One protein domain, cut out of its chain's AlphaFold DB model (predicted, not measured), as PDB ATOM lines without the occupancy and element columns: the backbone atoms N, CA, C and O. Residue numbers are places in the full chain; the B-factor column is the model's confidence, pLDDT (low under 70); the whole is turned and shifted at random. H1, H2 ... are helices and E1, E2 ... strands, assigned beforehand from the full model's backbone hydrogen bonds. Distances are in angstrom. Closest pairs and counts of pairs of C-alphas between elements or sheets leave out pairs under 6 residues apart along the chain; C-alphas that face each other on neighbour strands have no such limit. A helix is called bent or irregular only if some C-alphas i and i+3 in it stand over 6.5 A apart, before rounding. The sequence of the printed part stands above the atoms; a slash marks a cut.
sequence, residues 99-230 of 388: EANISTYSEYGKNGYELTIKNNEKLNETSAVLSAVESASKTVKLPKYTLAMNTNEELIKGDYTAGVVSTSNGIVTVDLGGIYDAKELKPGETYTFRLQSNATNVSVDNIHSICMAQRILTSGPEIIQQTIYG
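What this domain is: This is residues 99 to 230 of the 388 residues of an uncharacterized protein of Enterococcus ratti (UniProt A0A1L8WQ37). The model is a sandwich of two strongly twisted sheets, E1 E2 E7 E4 and E5 E6 E3 E8 E9, set face to face with their strands crossed at 52 degrees. The edge strands of the two sheets come near each other on both sides, E4 beside E5 and E1 beside E9, while the one helix, H1, lies beyond one end of the sandwich, on neither sheet, and adds to its length. The printed part has 132 residues with one named helix and nine named strands, in the order E1 E2 H1 E3 E4 E5 E6 E7 E8 E9; the class is mostly strand, and both sheets are antiparallel throughout in the orders given. The whole is compact, with a radius of gyration of the C-alphas of 15.5 A, and the C-alphas span 54 by 26 by 26 A.

How they stand to each other: E1, residues 99 to 107, and E2, residues 110 to 119, form a hairpin, with N 101 and O 116 2.9 A apart, within hydrogen-bond range. H1, residues 128 to 138, follows; every O i to N i+4 pair inside it is within hydrogen-bond range, and it is not bent. E3 is residues 144 to 149 and E4 is residues 155 to 157. E5, residues 164 to 168, and E6, residues 171 to 175, form a second hairpin, with N 166 and O 173 3.0 A apart. E6 is also the antiparallel neighbour of E3, with N 145 and O 174 2.8 A apart. The closest C-alphas of E4 and E5, which belong to different sheets, are those of Ile 156 and Val 165, at 5.7 A. E7, residues 190 to 197, is an inner strand between E2 and E4, with N 115 and O 193 2.9 A apart on one side and N 156 and O 196 2.9 A apart on the other. E7 stands at 123 degrees to E4 in N-to-C direction, against 157 degrees to E2. E8, residues 207 to 214, is the antiparallel neighbour of E3, with N 146 and O 211 2.8 A apart. E8 and the edge strand E9, residues 223 to 230, form a third hairpin, with N 212 and O 226 2.8 A apart. The closest C-alphas of E1 and E9 are those of Ala 100 and Ile 228, at 5.9 A. In the sandwich, two sheets face to face, the facing parts are 10.1 A centre to centre. H1 is apart from E8 and E9, for instance, and its centre is 22.8 A from the mean of the C-alphas. Outside the named strands, residues 140 to 141 pair antiparallel with residues 184 to 185.

Where its parts are: E1 begins at C-alpha 99, (145.317, 163.273, 177.910), and is 25.1 A long. E2 is the longest strand by residues, 28.6 A from first to last C-alpha. H1 begins at C-alpha 128, (123.241, 167.740, 193.275), and is 15.2 A long. E3, E4, E5 and E6 are shorter strands of six, three, five and five residues. E7 is 22.8 A long, E8 20.7 A and E9 20.0 A, ending at C-alpha 230, (149.045, 162.413, 167.495).

The domain as a whole: The two C-alphas farthest apart are those of Ser 127 and Thr 200, at 53.5 A, while the first and last printed C-alphas are 11.1 A apart. The printed part has no cut. The link from E6 to E7, residues 176 to 189, is long. The mean pLDDT of the printed part is 92.3, and no printed residue is under 70.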
ATOM      1  N   GLU A  99     143.880 163.355 178.130       96.19
ATOM      2  CA  GLU A  99     145.317 163.273 177.910       96.19
ATOM      3  C   GLU A  99     145.725 161.807 177.779       96.19
ATOM      4  O   GLU A  99     145.366 160.979 178.620       96.19
ATOM      5  N   ALA A 100     146.479 161.486 176.730       96.88
ATOM      6  CA  ALA A 100     147.055 160.167 176.519       96.88
ATOM      7  C   ALA A 100     148.579 160.249 176.592       96.88
ATOM      8  O   ALA A 100     149.221 160.880 175.754       96.88
ATOM      9  N   ASN A 101     149.153 159.575 177.583       97.50
ATOM     10  CA  ASN A 101     150.592 159.405 177.729       97.50
ATOM     11  C   ASN A 101     150.984 157.992 177.305       97.50
ATOM     12  O   ASN A 101     150.333 157.024 177.699       97.50
ATOM     13  N   ILE A 102     152.048 157.875 176.514       98.00
ATOM     14  CA  ILE A 102     152.522 156.600 175.972       98.00
ATOM     15  C   ILE A 102     153.996 156.445 176.321       98.00
ATOM     16  O   ILE A 102     154.795 157.352 176.088       98.00
ATOM     17  N   SER A 103     154.363 155.283 176.844       97.69
ATOM     18  CA  SER A 103     155.752 154.878 177.039       97.69
ATOM     19  C   SER A 103     155.971 153.473 176.485       97.69
ATOM     20  O   SER A 103     155.029 152.701 176.298       97.69
ATOM     21  N   THR A 104     157.220 153.131 176.186       97.88
ATOM     22  CA  THR A 104     157.601 151.762 175.821       97.88
ATOM     23  C   THR A 104     158.091 151.007 177.048       97.88
ATOM     24  O   THR A 104     158.786 151.590 177.882       97.88
ATOM     25  N   TYR A 105     157.836 149.704 177.118       96.31
ATOM     26  CA  TYR A 105     158.415 148.831 178.140       96.31
ATOM     27  C   TYR A 105     159.134 147.630 177.519       96.31
ATOM     28  O   TYR A 105     158.835 147.217 176.397       96.31
ATOM     29  N   SER A 106     160.071 147.065 178.284       94.69
ATOM     30  CA  SER A 106     160.778 145.817 177.985       94.69
ATOM     31  C   SER A 106     160.943 145.025 179.282       94.69
ATOM     32  O   SER A 106     161.804 145.339 180.104       94.69
ATOM     33  N   GLU A 107     160.128 143.991 179.475       92.50
ATOM     34  CA  GLU A 107     160.100 143.177 180.694       92.50
ATOM     35  C   GLU A 107     160.003 141.691 180.329       92.50
ATOM     36  O   GLU A 107     159.169 141.291 179.519       92.50
ATOM     37  N   TYR A 108     160.854 140.846 180.920       89.62
ATOM     38  CA  TYR A 108     160.830 139.386 180.719       89.62
ATOM     39  C   TYR A 108     160.841 138.937 179.241       89.62
ATOM     40  O   TYR A 108     160.197 137.954 178.876       89.62
ATOM     41  N   GLY A 109     161.558 139.663 178.376       86.62
ATOM     42  CA  GLY A 109     161.633 139.373 176.938       86.62
ATOM     43  C   GLY A 109     160.390 139.780 176.139       86.62
ATOM     44  O   GLY A 109     160.288 139.438 174.964       86.62
ATOM     45  N   LYS A 110     159.447 140.500 176.758       91.75
ATOM     46  CA  LYS A 110     158.299 141.116 176.097       91.75
ATOM     47  C   LYS A 110     158.520 142.614 175.980       91.75
ATOM     48  O   LYS A 110     158.828 143.265 176.976       91.75
ATOM     49  N   ASN A 111     158.276 143.144 174.788       95.50
ATOM     50  CA  ASN A 111     158.321 144.572 174.515       95.50
ATOM     51  C   ASN A 111     156.929 145.070 174.145       95.50
ATOM     52  O   ASN A 111     156.105 144.308 173.627       95.50
ATOM     53  N   GLY A 112     156.654 146.338 174.403       97.25
ATOM     54  CA  GLY A 112     155.345 146.887 174.106       97.25
ATOM     55  C   GLY A 112     155.162 148.317 174.571       97.25
ATOM     56  O   GLY A 112     156.131 149.027 174.842       97.25
ATOM     57  N   TYR A 113     153.901 148.710 174.673       98.19
ATOM     58  CA  TYR A 113     153.466 150.052 175.018       98.19
ATOM     59  C   TYR A 113     152.686 150.035 176.322       98.19
ATOM     60  O   TYR A 113     151.822 149.181 176.527       98.19
ATOM     61  N   GLU A 114     152.953 151.003 177.182       98.31
ATOM     62  CA  GLU A 114     152.114 151.343 178.319       98.31
ATOM     63  C   GLU A 114     151.393 152.653 177.994       98.31
ATOM     64  O   GLU A 114     152.020 153.677 177.721       98.31
ATOM     65  N   LEU A 115     150.063 152.597 177.962       98.38
ATOM     66  CA  LEU A 115     149.198 153.726 177.648       98.38
ATOM     67  C   LEU A 115     148.492 154.161 178.921       98.38
ATOM     68  O   LEU A 115     147.792 153.368 179.543       98.38
ATOM     69  N   THR A 116     148.650 155.428 179.283       98.38
ATOM     70  CA  THR A 116     148.013 156.048 180.442       98.38
ATOM     71  C   THR A 116     147.060 157.133 179.967       98.38
ATOM     72  O   THR A 116     147.490 158.156 179.437       98.38
ATOM     73  N   ILE A 117     145.764 156.901 180.157       98.38
ATOM     74  CA  ILE A 117     144.690 157.806 179.750       98.38
ATOM     75  C   ILE A 117     144.165 158.534 180.976       98.38
ATOM     76  O   ILE A 117     143.742 157.899 181.942       98.38
ATOM     77  N   LYS A 118     144.163 159.863 180.928       98.19
ATOM     78  CA  LYS A 118     143.682 160.718 182.007       98.19
ATOM     79  C   LYS A 118     142.520 161.573 181.539       98.19
ATOM     80  O   LYS A 118     142.608 162.261 180.524       98.19
ATOM     81  N   ASN A 119     141.453 161.570 182.327       98.19
ATOM     82  CA  ASN A 119     140.345 162.488 182.147       98.19
ATOM     83  C   ASN A 119     140.623 163.780 182.930       98.19
ATOM     84  O   ASN A 119     140.500 163.814 184.151       98.19
ATOM     85  N   ASN A 120     141.030 164.844 182.239       97.62
ATOM     86  CA  ASN A 120     141.358 166.147 182.828       97.62
ATOM     87  C   ASN A 120     140.135 167.071 182.981       97.62
ATOM     88  O   ASN A 120     140.289 168.254 183.310       97.62
ATOM     89  N   GLU A 121     138.925 166.561 182.754       96.69
ATOM     90  CA  GLU A 121     137.697 167.280 183.066       96.69
ATOM     91  C   GLU A 121     137.625 167.689 184.542       96.69
ATOM     92  O   GLU A 121     138.163 167.034 185.438       96.69
ATOM     93  N   LYS A 122     136.913 168.787 184.800       93.25
ATOM     94  CA  LYS A 122     136.655 169.296 186.153       93.25
ATOM     95  C   LYS A 122     135.165 169.456 186.368       93.25
ATOM     96  O   LYS A 122     134.474 169.939 185.472       93.25
ATOM     97  N   LEU A 123     134.689 169.081 187.549       91.31
ATOM     98  CA  LEU A 123     133.317 169.346 187.972       91.31
ATOM     99  C   LEU A 123     133.245 170.735 188.603       91.31
ATOM    100  O   LEU A 123     134.022 171.036 189.510       91.31
ATOM    101  N   ASN A 124     132.330 171.563 188.114       91.44
ATOM    102  CA  ASN A 124     132.121 172.927 188.593       91.44
ATOM    103  C   ASN A 124     130.716 173.121 189.189       91.44
ATOM    104  O   ASN A 124     130.485 174.090 189.912       91.44
ATOM    105  N   GLU A 125     129.779 172.212 188.906       93.12
ATOM    106  CA  GLU A 125     128.398 172.296 189.364       93.12
ATOM    107  C   GLU A 125     128.249 171.871 190.828       93.12
ATOM    108  O   GLU A 125     128.709 170.810 191.255       93.12
ATOM    109  N   THR A 126     127.538 172.696 191.599       90.06
ATOM    110  CA  THR A 126     127.310 172.482 193.040       90.06
ATOM    111  C   THR A 126     125.923 171.924 193.356       90.06
ATOM    112  O   THR A 126     125.730 171.299 194.399       90.06
ATOM    113  N   SER A 127     124.946 172.113 192.462       94.88
ATOM    114  CA  SER A 127     123.618 171.499 192.584       94.88
ATOM    115  C   SER A 127     123.738 169.988 192.431       94.88
ATOM    116  O   SER A 127     124.309 169.526 191.452       94.88
ATOM    117  N   ALA A 128     123.151 169.203 193.335       89.69
ATOM    118  CA  ALA A 128     123.241 167.740 193.275       89.69
ATOM    119  C   ALA A 128     122.752 167.161 191.932       89.69
ATOM    120  O   ALA A 128     123.346 166.222 191.408       89.69
ATOM    121  N   VAL A 129     121.701 167.749 191.346       90.88
ATOM    122  CA  VAL A 129     121.164 167.317 190.046       90.88
ATOM    123  C   VAL A 129     122.095 167.728 188.908       90.88
ATOM    124  O   VAL A 129     122.445 166.894 188.079       90.88
ATOM    125  N   LEU A 130     122.527 168.993 188.874       91.50
ATOM    126  CA  LEU A 130     123.392 169.481 187.795       91.50
ATOM    127  C   LEU A 130     124.787 168.860 187.864       91.50
ATOM    128  O   LEU A 130     125.345 168.525 186.832       91.50
ATOM    129  N   SER A 131     125.300 168.606 189.065       90.62
ATOM    130  CA  SER A 131     126.557 167.898 189.306       90.62
ATOM    131  C   SER A 131     126.489 166.448 188.828       90.62
ATOM    132  O   SER A 131     127.429 165.961 188.204       90.62
ATOM    133  N   ALA A 132     125.356 165.762 189.025       90.56
ATOM    134  CA  ALA A 132     125.158 164.421 188.475       90.56
ATOM    135  C   ALA A 132     125.122 164.427 186.937       90.56
ATOM    136  O   ALA A 132     125.733 163.563 186.309       90.56
ATOM    137  N   VAL A 133     124.450 165.411 186.327       91.19
ATOM    138  CA  VAL A 133     124.413 165.579 184.863       91.19
ATOM    139  C   VAL A 133     125.796 165.928 184.315       91.19
ATOM    140  O   VAL A 133     126.239 165.319 183.345       91.19
ATOM    141  N   GLU A 134     126.502 166.857 184.955       92.81
ATOM    142  CA  GLU A 134     127.854 167.266 184.587       92.81
ATOM    143  C   GLU A 134     128.814 166.075 184.674       92.81
ATOM    144  O   GLU A 134     129.489 165.755 183.696       92.81
ATOM    145  N   SER A 135     128.806 165.357 185.798       92.75
ATOM    146  CA  SER A 135     129.604 164.146 186.002       92.75
ATOM    147  C   SER A 135     129.305 163.083 184.953       92.75
ATOM    148  O   SER A 135     130.227 162.557 184.328       92.75
ATOM    149  N   ALA A 136     128.025 162.825 184.669       91.62
ATOM    150  CA  ALA A 136     127.644 161.912 183.604       91.62
ATOM    151  C   ALA A 136     128.156 162.396 182.242       91.62
ATOM    152  O   ALA A 136     128.697 161.592 181.493       91.62
ATOM    153  N   SER A 137     128.043 163.681 181.908       90.56
ATOM    154  CA  SER A 137     128.495 164.214 180.615       90.56
ATOM    155  C   SER A 137     130.018 164.177 180.437       90.56
ATOM    156  O   SER A 137     130.488 163.924 179.333       90.56
ATOM    157  N   LYS A 138     130.775 164.356 181.527       94.75
ATOM    158  CA  LYS A 138     132.242 164.433 181.534       94.75
ATOM    159  C   LYS A 138     132.939 163.100 181.801       94.75
ATOM    160  O   LYS A 138     134.158 163.014 181.713       94.75
ATOM    161  N   THR A 139     132.190 162.055 182.141       95.75
ATOM    162  CA  THR A 139     132.723 160.698 182.320       95.75
ATOM    163  C   THR A 139     132.834 159.997 180.971       95.75
ATOM    164  O   THR A 139     131.825 159.856 180.267       95.75
ATOM    165  N   VAL A 140     134.027 159.484 180.660       96.38
ATOM    166  CA  VAL A 140     134.242 158.586 179.518       96.38
ATOM    167  C   VAL A 140     133.558 157.256 179.817       96.38
ATOM    168  O   VAL A 140     133.821 156.659 180.860       96.38
ATOM    169  N   LYS A 141     132.692 156.777 178.917       95.38
ATOM    170  CA  LYS A 141     131.939 155.524 179.107       95.38
ATOM    171  C   LYS A 141     132.233 154.501 178.025       95.38
ATOM    172  O   LYS A 141     132.203 154.809 176.834       95.38
ATOM    173  N   LEU A 142     132.451 153.265 178.463       96.25
ATOM    174  CA  LEU A 142     132.750 152.095 177.639       96.25
ATOM    175  C   LEU A 142     133.796 152.392 176.553       96.25
ATOM    176  O   LEU A 142     133.533 152.118 175.371       96.25
ATOM    177  N   PRO A 143     134.961 152.958 176.937       96.06
ATOM    178  CA  PRO A 143     135.919 153.453 175.974       96.06
ATOM    179  C   PRO A 143     136.427 152.338 175.070       96.06
ATOM    180  O   PRO A 143     136.688 151.205 175.496       96.06
ATOM    181  N   LYS A 144     136.578 152.695 173.804       95.69
ATOM    182  CA  LYS A 144     137.256 151.898 172.797       95.69
ATOM    183  C   LYS A 144     138.294 152.784 172.131       95.69
ATOM    184  O   LYS A 144     137.971 153.884 171.694       95.69
ATOM    185  N   TYR A 145     139.532 152.317 172.093       95.56
ATOM    186  CA  TYR A 145     140.640 153.046 171.496       95.56
ATOM    187  C   TYR A 145     140.995 152.430 170.154       95.56
ATOM    188  O   TYR A 145     141.077 151.208 170.028       95.56
ATOM    189  N   THR A 146     141.235 153.280 169.171       93.94
ATOM    190  CA  THR A 146     141.723 152.901 167.851       93.94
ATOM    191  C   THR A 146     143.062 153.582 167.639       93.94
ATOM    192  O   THR A 146     143.138 154.807 167.558       93.94
ATOM    193  N   LEU A 147     144.121 152.783 167.579       93.38
ATOM    194  CA  LEU A 147     145.472 153.238 167.315       93.38
ATOM    195  C   LEU A 147     145.756 153.016 165.830       93.38
ATOM    196  O   LEU A 147     145.593 151.906 165.320       93.38
ATOM    197  N   ALA A 148     146.174 154.073 165.144       88.88
ATOM    198  CA  ALA A 148     146.764 153.963 163.820       88.88
ATOM    199  C   ALA A 148     148.277 153.821 163.981       88.88
ATOM    200  O   ALA A 148     148.902 154.633 164.664       88.88
ATOM    201  N   MET A 149     148.851 152.797 163.361       86.88
ATOM    202  CA  MET A 149     150.275 152.499 163.451       86.88
ATOM    203  C   MET A 149     150.992 152.983 162.182       86.88
ATOM    204  O   MET A 149     150.484 152.828 161.074       86.88
ATOM    205  N   ASN A 150     152.191 153.547 162.334       84.56
ATOM    206  CA  ASN A 150     153.122 153.847 161.238       84.56
ATOM    207  C   ASN A 150     153.847 152.582 160.736       84.56
ATOM    208  O   ASN A 150     154.565 152.620 159.737       84.56
ATOM    209  N   THR A 151     153.690 151.461 161.441       84.25
ATOM    210  CA  THR A 151     154.323 150.176 161.142       84.25
ATOM    211  C   THR A 151     153.270 149.070 161.024       84.25
ATOM    212  O   THR A 151     152.107 149.253 161.376       84.25
ATOM    213  N   ASN A 152     153.683 147.893 160.545       82.25
ATOM    214  CA  ASN A 152     152.836 146.695 160.494       82.25
ATOM    215  C   ASN A 152     152.974 145.829 161.757       82.25
ATOM    216  O   ASN A 152     152.847 144.607 161.677       82.25
ATOM    217  N   GLU A 153     153.317 146.426 162.900       88.56
ATOM    218  CA  GLU A 153     153.426 145.663 164.140       88.56
ATOM    219  C   GLU A 153     152.066 145.108 164.576       88.56
ATOM    220  O   GLU A 153     151.029 145.768 164.461       88.56
ATOM    221  N   GLU A 154     152.077 143.880 165.086       90.81
ATOM    222  CA  GLU A 154     150.894 143.280 165.688       90.81
ATOM    223  C   GLU A 154     150.914 143.541 167.184       90.81
ATOM    224  O   GLU A 154     151.850 143.140 167.886       90.81
ATOM    225  N   LEU A 155     149.858 144.195 167.670       95.81
ATOM    226  CA  LEU A 155     149.660 144.412 169.092       95.81
ATOM    227  C   LEU A 155     148.644 143.420 169.641       95.81
ATOM    228  O   LEU A 155     147.555 143.225 169.091       95.81
ATOM    229  N   ILE A 156     149.009 142.816 170.764       95.94
ATOM    230  CA  ILE A 156     148.134 141.973 171.572       95.94
ATOM    231  C   ILE A 156     148.018 142.549 172.982       95.94
ATOM    232  O   ILE A 156     148.733 143.469 173.380       95.94
ATOM    233  N   LYS A 157     147.114 141.970 173.767       96.62
ATOM    234  CA  LYS A 157     146.974 142.251 175.195       96.62
ATOM    235  C   LYS A 157     148.306 142.029 175.928       96.62
ATOM    236  O   LYS A 157     148.831 140.916 175.911       96.62
ATOM    237  N   GLY A 158     148.842 143.073 176.566       94.00
ATOM    238  CA  GLY A 158     150.094 142.999 177.331       94.00
ATOM    239  C   GLY A 158     149.912 142.376 178.716       94.00
ATOM    240  O   GLY A 158     150.714 141.542 179.135       94.00
ATOM    241  N   ASP A 159     148.816 142.717 179.390       92.94
ATOM    242  CA  ASP A 159     148.388 142.153 180.674       92.94
ATOM    243  C   ASP A 159     146.858 142.240 180.808       92.94
ATOM    244  O   ASP A 159     146.195 142.681 179.878       92.94
ATOM    245  N   TYR A 160     146.283 141.853 181.954       92.12
ATOM    246  CA  TYR A 160     144.831 141.822 182.167       92.12
ATOM    247  C   TYR A 160     144.103 143.172 182.017       92.12
ATOM    248  O   TYR A 160     142.897 143.137 181.758       92.12
ATOM    249  N   THR A 161     144.808 144.304 182.138       94.75
ATOM    250  CA  THR A 161     144.260 145.673 182.091       94.75
ATOM    251  C   THR A 161     143.880 146.106 180.676       94.75
ATOM    252  O   THR A 161     142.879 146.792 180.478       94.75
ATOM    253  N   ALA A 162     144.603 145.634 179.656       88.19
ATOM    254  CA  ALA A 162     144.162 145.788 178.278       88.19
ATOM    255  C   ALA A 162     142.992 144.826 178.034       88.19
ATOM    256  O   ALA A 162     143.111 143.621 178.247       88.19
ATOM    257  N   GLY A 163     141.829 145.353 177.654       93.19
ATOM    258  CA  GLY A 163     140.606 144.578 177.430       93.19
ATOM    259  C   GLY A 163     140.692 143.621 176.240       93.19
ATOM    260  O   GLY A 163     141.525 142.716 176.210       93.19
ATOM    261  N   VAL A 164     139.795 143.764 175.265       95.00
ATOM    262  CA  VAL A 164     139.891 143.007 174.009       95.00
ATOM    263  C   VAL A 164     140.768 143.795 173.045       95.00
ATOM    264  O   VAL A 164     140.455 144.940 172.732       95.00
ATOM    265  N   VAL A 165     141.858 143.182 172.583       96.88
ATOM    266  CA  VAL A 165     142.778 143.783 171.611       96.88
ATOM    267  C   VAL A 165     142.658 143.050 170.282       96.88
ATOM    268  O   VAL A 165     142.724 141.821 170.252       96.88
ATOM    269  N   SER A 166     142.495 143.789 169.191       91.19
ATOM    270  CA  SER A 166     142.560 143.248 167.834       91.19
ATOM    271  C   SER A 166     143.424 144.131 166.949       91.19
ATOM    272  O   SER A 166     143.382 145.353 167.054       91.19
ATOM    273  N   THR A 167     144.197 143.509 166.063       85.38
ATOM    274  CA  THR A 167     145.014 144.216 165.075       85.38
ATOM    275  C   THR A 167     144.590 143.786 163.678       85.38
ATOM    276  O   THR A 167     144.445 142.595 163.407       85.38
ATOM    277  N   SER A 168     144.361 144.749 162.790       77.25
ATOM    278  CA  SER A 168     144.065 144.502 161.381       77.25
ATOM    279  C   SER A 168     144.543 145.679 160.538       77.25
ATOM    280  O   SER A 168     144.195 146.821 160.822       77.25
ATOM    281  N   ASN A 169     145.339 145.410 159.497       73.56
ATOM    282  CA  ASN A 169     145.794 146.412 158.523       73.56
ATOM    283  C   ASN A 169     146.445 147.666 159.153       73.56
ATOM    284  O   ASN A 169     146.107 148.788 158.780       73.56
ATOM    285  N   GLY A 170     147.337 147.486 160.136       73.75
ATOM    286  CA  GLY A 170     148.008 148.602 160.827       73.75
ATOM    287  C   GLY A 170     147.089 149.424 161.742       73.75
ATOM    288  O   GLY A 170     147.477 150.492 162.210       73.75
ATOM    289  N   ILE A 171     145.868 148.944 161.995       84.56
ATOM    290  CA  ILE A 171     144.933 149.512 162.962       84.56
ATOM    291  C   ILE A 171     144.803 148.555 164.139       84.56
ATOM    292  O   ILE A 171     144.446 147.387 163.972       84.56
ATOM    293  N   VAL A 172     145.047 149.072 165.337       92.12
ATOM    294  CA  VAL A 172     144.880 148.336 166.588       92.12
ATOM    295  C   VAL A 172     143.652 148.871 167.297       92.12
ATOM    296  O   VAL A 172     143.489 150.074 167.473       92.12
ATOM    297  N   THR A 173     142.777 147.976 167.721       93.94
ATOM    298  CA  THR A 173     141.608 148.300 168.526       93.94
ATOM    299  C   THR A 173     141.798 147.760 169.930       93.94
ATOM    300  O   THR A 173     142.137 146.593 170.094       93.94
ATOM    301  N   VAL A 174     141.531 148.591 170.934       97.19
ATOM    302  CA  VAL A 174     141.533 148.223 172.350       97.19
ATOM    303  C   VAL A 174     140.166 148.546 172.933       97.19
ATOM    304  O   VAL A 174     139.815 149.706 173.131       97.19
ATOM    305  N   ASP A 175     139.376 147.517 173.197       96.19
ATOM    306  CA  ASP A 175     138.051 147.640 173.794       96.19
ATOM    307  C   ASP A 175     138.129 147.375 175.301       96.19
ATOM    308  O   ASP A 175     138.333 146.237 175.733       96.19
ATOM    309  N   LEU A 176     137.947 148.426 176.104       95.75
ATOM    310  CA  LEU A 176     137.959 148.340 177.565       95.75
ATOM    311  C   LEU A 176     136.561 148.144 178.171       95.75
ATOM    312  O   LEU A 176     136.427 148.070 179.389       95.75
ATOM    313  N   GLY A 177     135.508 148.010 177.360       90.06
ATOM    314  CA  GLY A 177     134.126 147.893 177.836       90.06
ATOM    315  C   GLY A 177     133.865 146.661 178.711       90.06
ATOM    316  O   GLY A 177     132.931 146.662 179.511       90.06
ATOM    317  N   GLY A 178     134.698 145.621 178.593       90.06
ATOM    318  CA  GLY A 178     134.666 144.433 179.453       90.06
ATOM    319  C   GLY A 178     135.485 144.545 180.747       90.06
ATOM    320  O   GLY A 178     135.438 143.631 181.567       90.06
ATOM    321  N   ILE A 179     136.244 145.627 180.939       94.62
ATOM    322  CA  ILE A 179     137.142 145.802 182.083       94.62
ATOM    323  C   ILE A 179     136.454 146.652 183.150       94.62
ATOM    324  O   ILE A 179     136.114 147.809 182.917       94.62
ATOM    325  N   TYR A 180     136.236 146.071 184.335       92.62
ATOM    326  CA  TYR A 180     135.417 146.685 185.387       92.62
ATOM    327  C   TYR A 180     135.918 148.071 185.814       92.62
ATOM    328  O   TYR A 180     135.096 148.975 185.946       92.62
ATOM    329  N   ASP A 181     137.233 148.239 185.955       93.25
ATOM    330  CA  ASP A 181     137.856 149.498 186.394       93.25
ATOM    331  C   ASP A 181     138.054 150.515 185.257       93.25
ATOM    332  O   ASP A 181     138.447 151.645 185.510       93.25
ATOM    333  N   ALA A 182     137.803 150.122 184.003       93.94
ATOM    334  CA  ALA A 182     138.072 150.953 182.824       93.94
ATOM    335  C   ALA A 182     136.827 151.264 181.986       93.94
ATOM    336  O   ALA A 182     136.879 152.072 181.059       93.94
ATOM    337  N   LYS A 183     135.697 150.616 182.289       93.62
ATOM    338  CA  LYS A 183     134.414 150.845 181.613       93.62
ATOM    339  C   LYS A 183     133.860 152.251 181.864       93.62
ATOM    340  O   LYS A 183     133.004 152.695 181.106       93.62
ATOM    341  N   GLU A 184     134.333 152.931 182.904       95.62
ATOM    342  CA  GLU A 184     134.050 154.333 183.206       95.62
ATOM    343  C   GLU A 184     135.347 155.011 183.656       95.62
ATOM    344  O   GLU A 184     136.040 154.473 184.513       95.62
ATOM    345  N   LEU A 185     135.659 156.181 183.095       97.25
ATOM    346  CA  LEU A 185     136.773 157.024 183.537       97.25
ATOM    347  C   LEU A 185     136.223 158.401 183.909       97.25
ATOM    348  O   LEU A 185     135.917 159.226 183.035       97.25
ATOM    349  N   LYS A 186     136.031 158.630 185.209       96.62
ATOM    350  CA  LYS A 186     135.414 159.855 185.733       96.62
ATOM    351  C   LYS A 186     136.384 161.039 185.659       96.62
ATOM    352  O   LYS A 186     137.594 160.839 185.541       96.62
ATOM    353  N   PRO A 187     135.882 162.282 185.751       96.94
ATOM    354  CA  PRO A 187     136.728 163.470 185.821       96.94
ATOM    355  C   PRO A 187     137.807 163.359 186.907       96.94
ATOM    356  O   PRO A 187     137.508 163.064 188.063       96.94
ATOM    357  N   GLY A 188     139.061 163.591 186.526       95.88
ATOM    358  CA  GLY A 188     140.243 163.478 187.380       95.88
ATOM    359  C   GLY A 188     140.857 162.077 187.470       95.88
ATOM    360  O   GLY A 188     141.985 161.955 187.950       95.88
ATOM    361  N   GLU A 189     140.169 161.028 187.011       97.88
ATOM    362  CA  GLU A 189     140.689 159.661 187.055       97.88
ATOM    363  C   GLU A 189     141.694 159.390 185.930       97.88
ATOM    364  O   GLU A 189     141.754 160.067 184.899       97.88
ATOM    365  N   THR A 190     142.523 158.377 186.160       98.19
ATOM    366  CA  THR A 190     143.531 157.895 185.219       98.19
ATOM    367  C   THR A 190     143.433 156.382 185.126       98.19
ATOM    368  O   THR A 190     143.262 155.714 186.145       98.19
ATOM    369  N   TYR A 191     143.565 155.848 183.917       98.44
ATOM    370  CA  TYR A 191     143.629 154.416 183.677       98.44
ATOM    371  C   TYR A 191     144.832 154.073 182.807       98.44
ATOM    372  O   TYR A 191     145.049 154.696 181.766       98.44
ATOM    373  N   THR A 192     145.593 153.065 183.225       98.44
ATOM    374  CA  THR A 192     146.778 152.588 182.512       98.44
ATOM    375  C   THR A 192     146.549 151.172 182.012       98.44
ATOM    376  O   THR A 192     146.072 150.323 182.765       98.44
ATOM    377  N   PHE A 193     146.909 150.912 180.756       98.12
ATOM    378  CA  PHE A 193     146.910 149.570 180.187       98.12
ATOM    379  C   PHE A 193     148.125 149.289 179.311       98.12
ATOM    380  O   PHE A 193     148.714 150.199 178.727       98.12
ATOM    381  N   ARG A 194     148.487 148.006 179.198       97.69
ATOM    382  CA  ARG A 194     149.652 147.562 178.422       97.69
ATOM    383  C   ARG A 194     149.277 146.781 177.170       97.69
ATOM    384  O   ARG A 194     148.455 145.863 177.206       97.69
ATOM    385  N   LEU A 195     149.950 147.093 176.069       98.06
ATOM    386  CA  LEU A 195     149.910 146.349 174.812       98.06
ATOM    387  C   LEU A 195     151.276 145.717 174.568       98.06
ATOM    388  O   LEU A 195     152.287 146.400 174.665       98.06
ATOM    389  N   GLN A 196     151.313 144.432 174.226       97.25
ATOM    390  CA  GLN A 196     152.543 143.755 173.823       97.25
ATOM    391  C   GLN A 196     152.678 143.828 172.300       97.25
ATOM    392  O   GLN A 196     151.723 143.518 171.591       97.25
ATOM    393  N   SER A 197     153.865 144.194 171.818       96.56
ATOM    394  CA  SER A 197     154.204 144.226 170.394       96.56
ATOM    395  C   SER A 197     154.996 142.984 169.983       96.56
ATOM    396  O   SER A 197     155.756 142.418 170.779       96.56
ATOM    397  N   ASN A 198     154.825 142.555 168.733       94.06
ATOM    398  CA  ASN A 198     155.690 141.565 168.089       94.06
ATOM    399  C   ASN A 198     156.949 142.182 167.445       94.06
ATOM    400  O   ASN A 198     157.805 141.442 166.955       94.06
ATOM    401  N   ALA A 199     157.070 143.512 167.425       91.12
ATOM    402  CA  ALA A 199     158.177 144.205 166.783       91.12
ATOM    403  C   ALA A 199     159.493 144.028 167.552       91.12
ATOM    404  O   ALA A 199     159.544 144.011 168.784       91.12
ATOM    405  N   THR A 200     160.594 143.952 166.804       85.75
ATOM    406  CA  THR A 200     161.953 143.918 167.362       85.75
ATOM    407  C   THR A 200     162.392 145.274 167.908       85.75
ATOM    408  O   THR A 200     163.141 145.316 168.881       85.75
ATOM    409  N   ASN A 201     161.915 146.370 167.309       89.25
ATOM    410  CA  ASN A 201     162.154 147.735 167.766       89.25
ATOM    411  C   ASN A 201     160.821 148.432 168.058       89.25
ATOM    412  O   ASN A 201     160.100 148.831 167.142       89.25
ATOM    413  N   VAL A 202     160.505 148.557 169.342       94.81
ATOM    414  CA  VAL A 202     159.297 149.230 169.824       94.81
ATOM    415  C   VAL A 202     159.646 150.691 170.098       94.81
ATOM    416  O   VAL A 202     160.553 150.971 170.878       94.81
ATOM    417  N   SER A 203     158.933 151.615 169.457       95.56
ATOM    418  CA  SER A 203     159.093 153.061 169.633       95.56
ATOM    419  C   SER A 203     157.725 153.725 169.669       95.56
ATOM    420  O   SER A 203     156.846 153.348 168.899       95.56
ATOM    421  N   VAL A 204     157.544 154.740 170.516       94.00
ATOM    422  CA  VAL A 204     156.300 155.531 170.557       94.00
ATOM    423  C   VAL A 204     155.988 156.160 169.190       94.00
ATOM    424  O   VAL A 204     154.820 156.269 168.827       94.00
ATOM    425  N   ASP A 205     157.011 156.461 168.385       90.88
ATOM    426  CA  ASP A 205     156.861 156.977 167.016       90.88
ATOM    427  C   ASP A 205     156.197 155.974 166.055       90.88
ATOM    428  O   ASP A 205     155.718 156.351 164.984       90.88
ATOM    429  N   ASN A 206     156.129 154.691 166.424       92.19
ATOM    430  CA  ASN A 206     155.379 153.696 165.662       92.19
ATOM    431  C   ASN A 206     153.863 153.914 165.783       92.19
ATOM    432  O   ASN A 206     153.123 153.438 164.925       92.19
ATOM    433  N   ILE A 207     153.387 154.629 166.807       92.12
ATOM    434  CA  ILE A 207     151.979 155.002 166.958       92.12
ATOM    435  C   ILE A 207     151.782 156.366 166.296       92.12
ATOM    436  O   ILE A 207     152.295 157.381 166.757       92.12
ATOM    437  N   HIS A 208     151.007 156.393 165.215       88.38
ATOM    438  CA  HIS A 208     150.678 157.618 164.493       88.38
ATOM    439  C   HIS A 208     149.669 158.474 165.263       88.38
ATOM    440  O   HIS A 208     149.865 159.670 165.466       88.38
ATOM    441  N   SER A 209     148.562 157.855 165.676       90.50
ATOM    442  CA  SER A 209     147.473 158.539 166.367       90.50
ATOM    443  C   SER A 209     146.649 157.575 167.203       90.50
ATOM    444  O   SER A 209     146.541 156.398 166.857       90.50
ATOM    445  N   ILE A 210     145.989 158.093 168.237       93.12
ATOM    446  CA  ILE A 210     144.997 157.353 169.019       93.12
ATOM    447  C   ILE A 210     143.691 158.127 169.002       93.12
ATOM    448  O   ILE A 210     143.644 159.281 169.425       93.12
ATOM    449  N   CYS A 211     142.628 157.465 168.568       92.31
ATOM    450  CA  CYS A 211     141.273 157.951 168.743       92.31
ATOM    451  C   CYS A 211     140.573 157.166 169.843       92.31
ATOM    452  O   CYS A 211     140.710 155.948 169.936       92.31
ATOM    453  N   MET A 212     139.799 157.869 170.656       93.69
ATOM    454  CA  MET A 212     138.903 157.295 171.643       93.69
ATOM    455  C   MET A 212     137.468 157.432 171.155       93.69
ATOM    456  O   MET A 212     137.071 158.501 170.705       93.69
ATOM    457  N   ALA A 213     136.696 156.362 171.289       92.81
ATOM    458  CA  ALA A 213     135.252 156.337 171.127       92.81
ATOM    459  C   ALA A 213     134.584 155.943 172.445       92.81
ATOM    460  O   ALA A 213     135.149 155.185 173.237       92.81
ATOM    461  N   GLN A 214     133.354 156.402 172.651       92.94
ATOM    462  CA  GLN A 214     132.496 156.004 173.764       92.94
ATOM    463  C   GLN A 214     131.315 155.179 173.262       92.94
ATOM    464  O   GLN A 214     130.981 155.200 172.078       92.94
ATOM    465  N   ARG A 215     130.654 154.447 174.162       91.31
ATOM    466  CA  ARG A 215     129.421 153.709 173.844       91.31
ATOM    467  C   ARG A 215     128.426 153.770 174.995       91.31
ATOM    468  O   ARG A 215     128.800 153.947 176.151       91.31
ATOM    469  N   ILE A 216     127.150 153.559 174.670       86.44
ATOM    470  CA  ILE A 216     126.078 153.373 175.665       86.44
ATOM    471  C   ILE A 216     125.997 151.906 176.112       86.44
ATOM    472  O   ILE A 216     125.762 151.622 177.282       86.44
ATOM    473  N   LEU A 217     126.214 150.969 175.184       85.19
ATOM    474  CA  LEU A 217     126.226 149.522 175.420       85.19
ATOM    475  C   LEU A 217     127.515 148.927 174.850       85.19
ATOM    476  O   LEU A 217     128.043 149.439 173.868       85.19
ATOM    477  N   THR A 218     128.003 147.818 175.407       82.75
ATOM    478  CA  THR A 218     129.257 147.178 174.957       82.75
ATOM    479  C   THR A 218     129.217 146.756 173.484       82.75
ATOM    480  O   THR A 218     130.219 146.870 172.786       82.75
ATOM    481  N   SER A 219     128.056 146.343 172.978       79.88
ATOM    482  CA  SER A 219     127.812 146.039 171.560       79.88
ATOM    483  C   SER A 219     127.147 147.183 170.780       79.88
ATOM    484  O   SER A 219     126.709 146.983 169.648       79.88
ATOM    485  N   GLY A 220     127.010 148.361 171.393       77.19
ATOM    486  CA  GLY A 220     126.365 149.522 170.787       77.19
ATOM    487  C   GLY A 220     127.258 150.254 169.780       77.19
ATOM    488  O   GLY A 220     128.465 150.006 169.731       77.19
ATOM    489  N   PRO A 221     126.673 151.176 168.995       80.69
ATOM    490  CA  PRO A 221     127.432 152.033 168.095       80.69
ATOM    491  C   PRO A 221     128.407 152.921 168.874       80.69
ATOM    492  O   PRO A 221     128.123 153.343 170.000       80.69
ATOM    493  N   GLU A 222     129.549 153.199 168.252       86.00
ATOM    494  CA  GLU A 222     130.538 154.152 168.746       86.00
ATOM    495  C   GLU A 222     130.014 155.581 168.599       86.00
ATOM    496  O   GLU A 222     129.465 155.957 167.568       86.00
ATOM    497  N   ILE A 223     130.161 156.377 169.651       85.12
ATOM    498  CA  ILE A 223     129.710 157.766 169.733       85.12
ATOM    499  C   ILE A 223     130.797 158.617 170.390       85.12
ATOM    500  O   ILE A 223     131.661 158.080 171.081       85.12
ATOM    501  N   ILE A 224     130.719 159.942 170.229       84.25
ATOM    502  CA  ILE A 224     131.620 160.909 170.889       84.25
ATOM    503  C   ILE A 224     133.088 160.510 170.655       84.25
ATOM    504  O   ILE A 224     133.817 160.150 171.582       84.25
ATOM    505  N   GLN A 225     133.475 160.475 169.380       86.94
ATOM    506  CA  GLN A 225     134.834 160.142 168.980       86.94
ATOM    507  C   GLN A 225     135.735 161.369 169.007       86.94
ATOM    508  O   GLN A 225     135.343 162.429 168.529       86.94
ATOM    509  N   GLN A 226     136.952 161.192 169.514       88.81
ATOM    510  CA  GLN A 226     137.960 162.245 169.581       88.81
ATOM    511  C   GLN A 226     139.375 161.673 169.466       88.81
ATOM    512  O   GLN A 226     139.692 160.632 170.050       88.81
ATOM    513  N   THR A 227     140.251 162.379 168.755       90.25
ATOM    514  CA  THR A 227     141.683 162.055 168.715       90.25
ATOM    515  C   THR A 227     142.346 162.569 169.992       90.25
ATOM    516  O   THR A 227     142.266 163.753 170.299       90.25
ATOM    517  N   ILE A 228     142.997 161.678 170.742       93.31
ATOM    518  CA  ILE A 228     143.621 161.966 172.048       93.31
ATOM    519  C   ILE A 228     145.153 161.883 172.024       93.31
ATOM    520  O   ILE A 228     145.804 162.214 173.009       93.31
ATOM    521  N   TYR A 229     145.733 161.431 170.911       92.75
ATOM    522  CA  TYR A 229     147.177 161.396 170.689       92.75
ATOM    523  C   TYR A 229     147.490 161.505 169.195       92.75
ATOM    524  O   TYR A 229     146.796 160.894 168.376       92.75
ATOM    525  N   GLY A 230     148.571 162.217 168.864       85.56
ATOM    526  CA  GLY A 230     149.045 162.413 167.495       85.56
ATOM    527  C   GLY A 230     148.109 163.263 166.630       85.56
ATOM    528  O   GLY A 230     147.078 163.760 167.080       85.56
TER     529      GLY A 230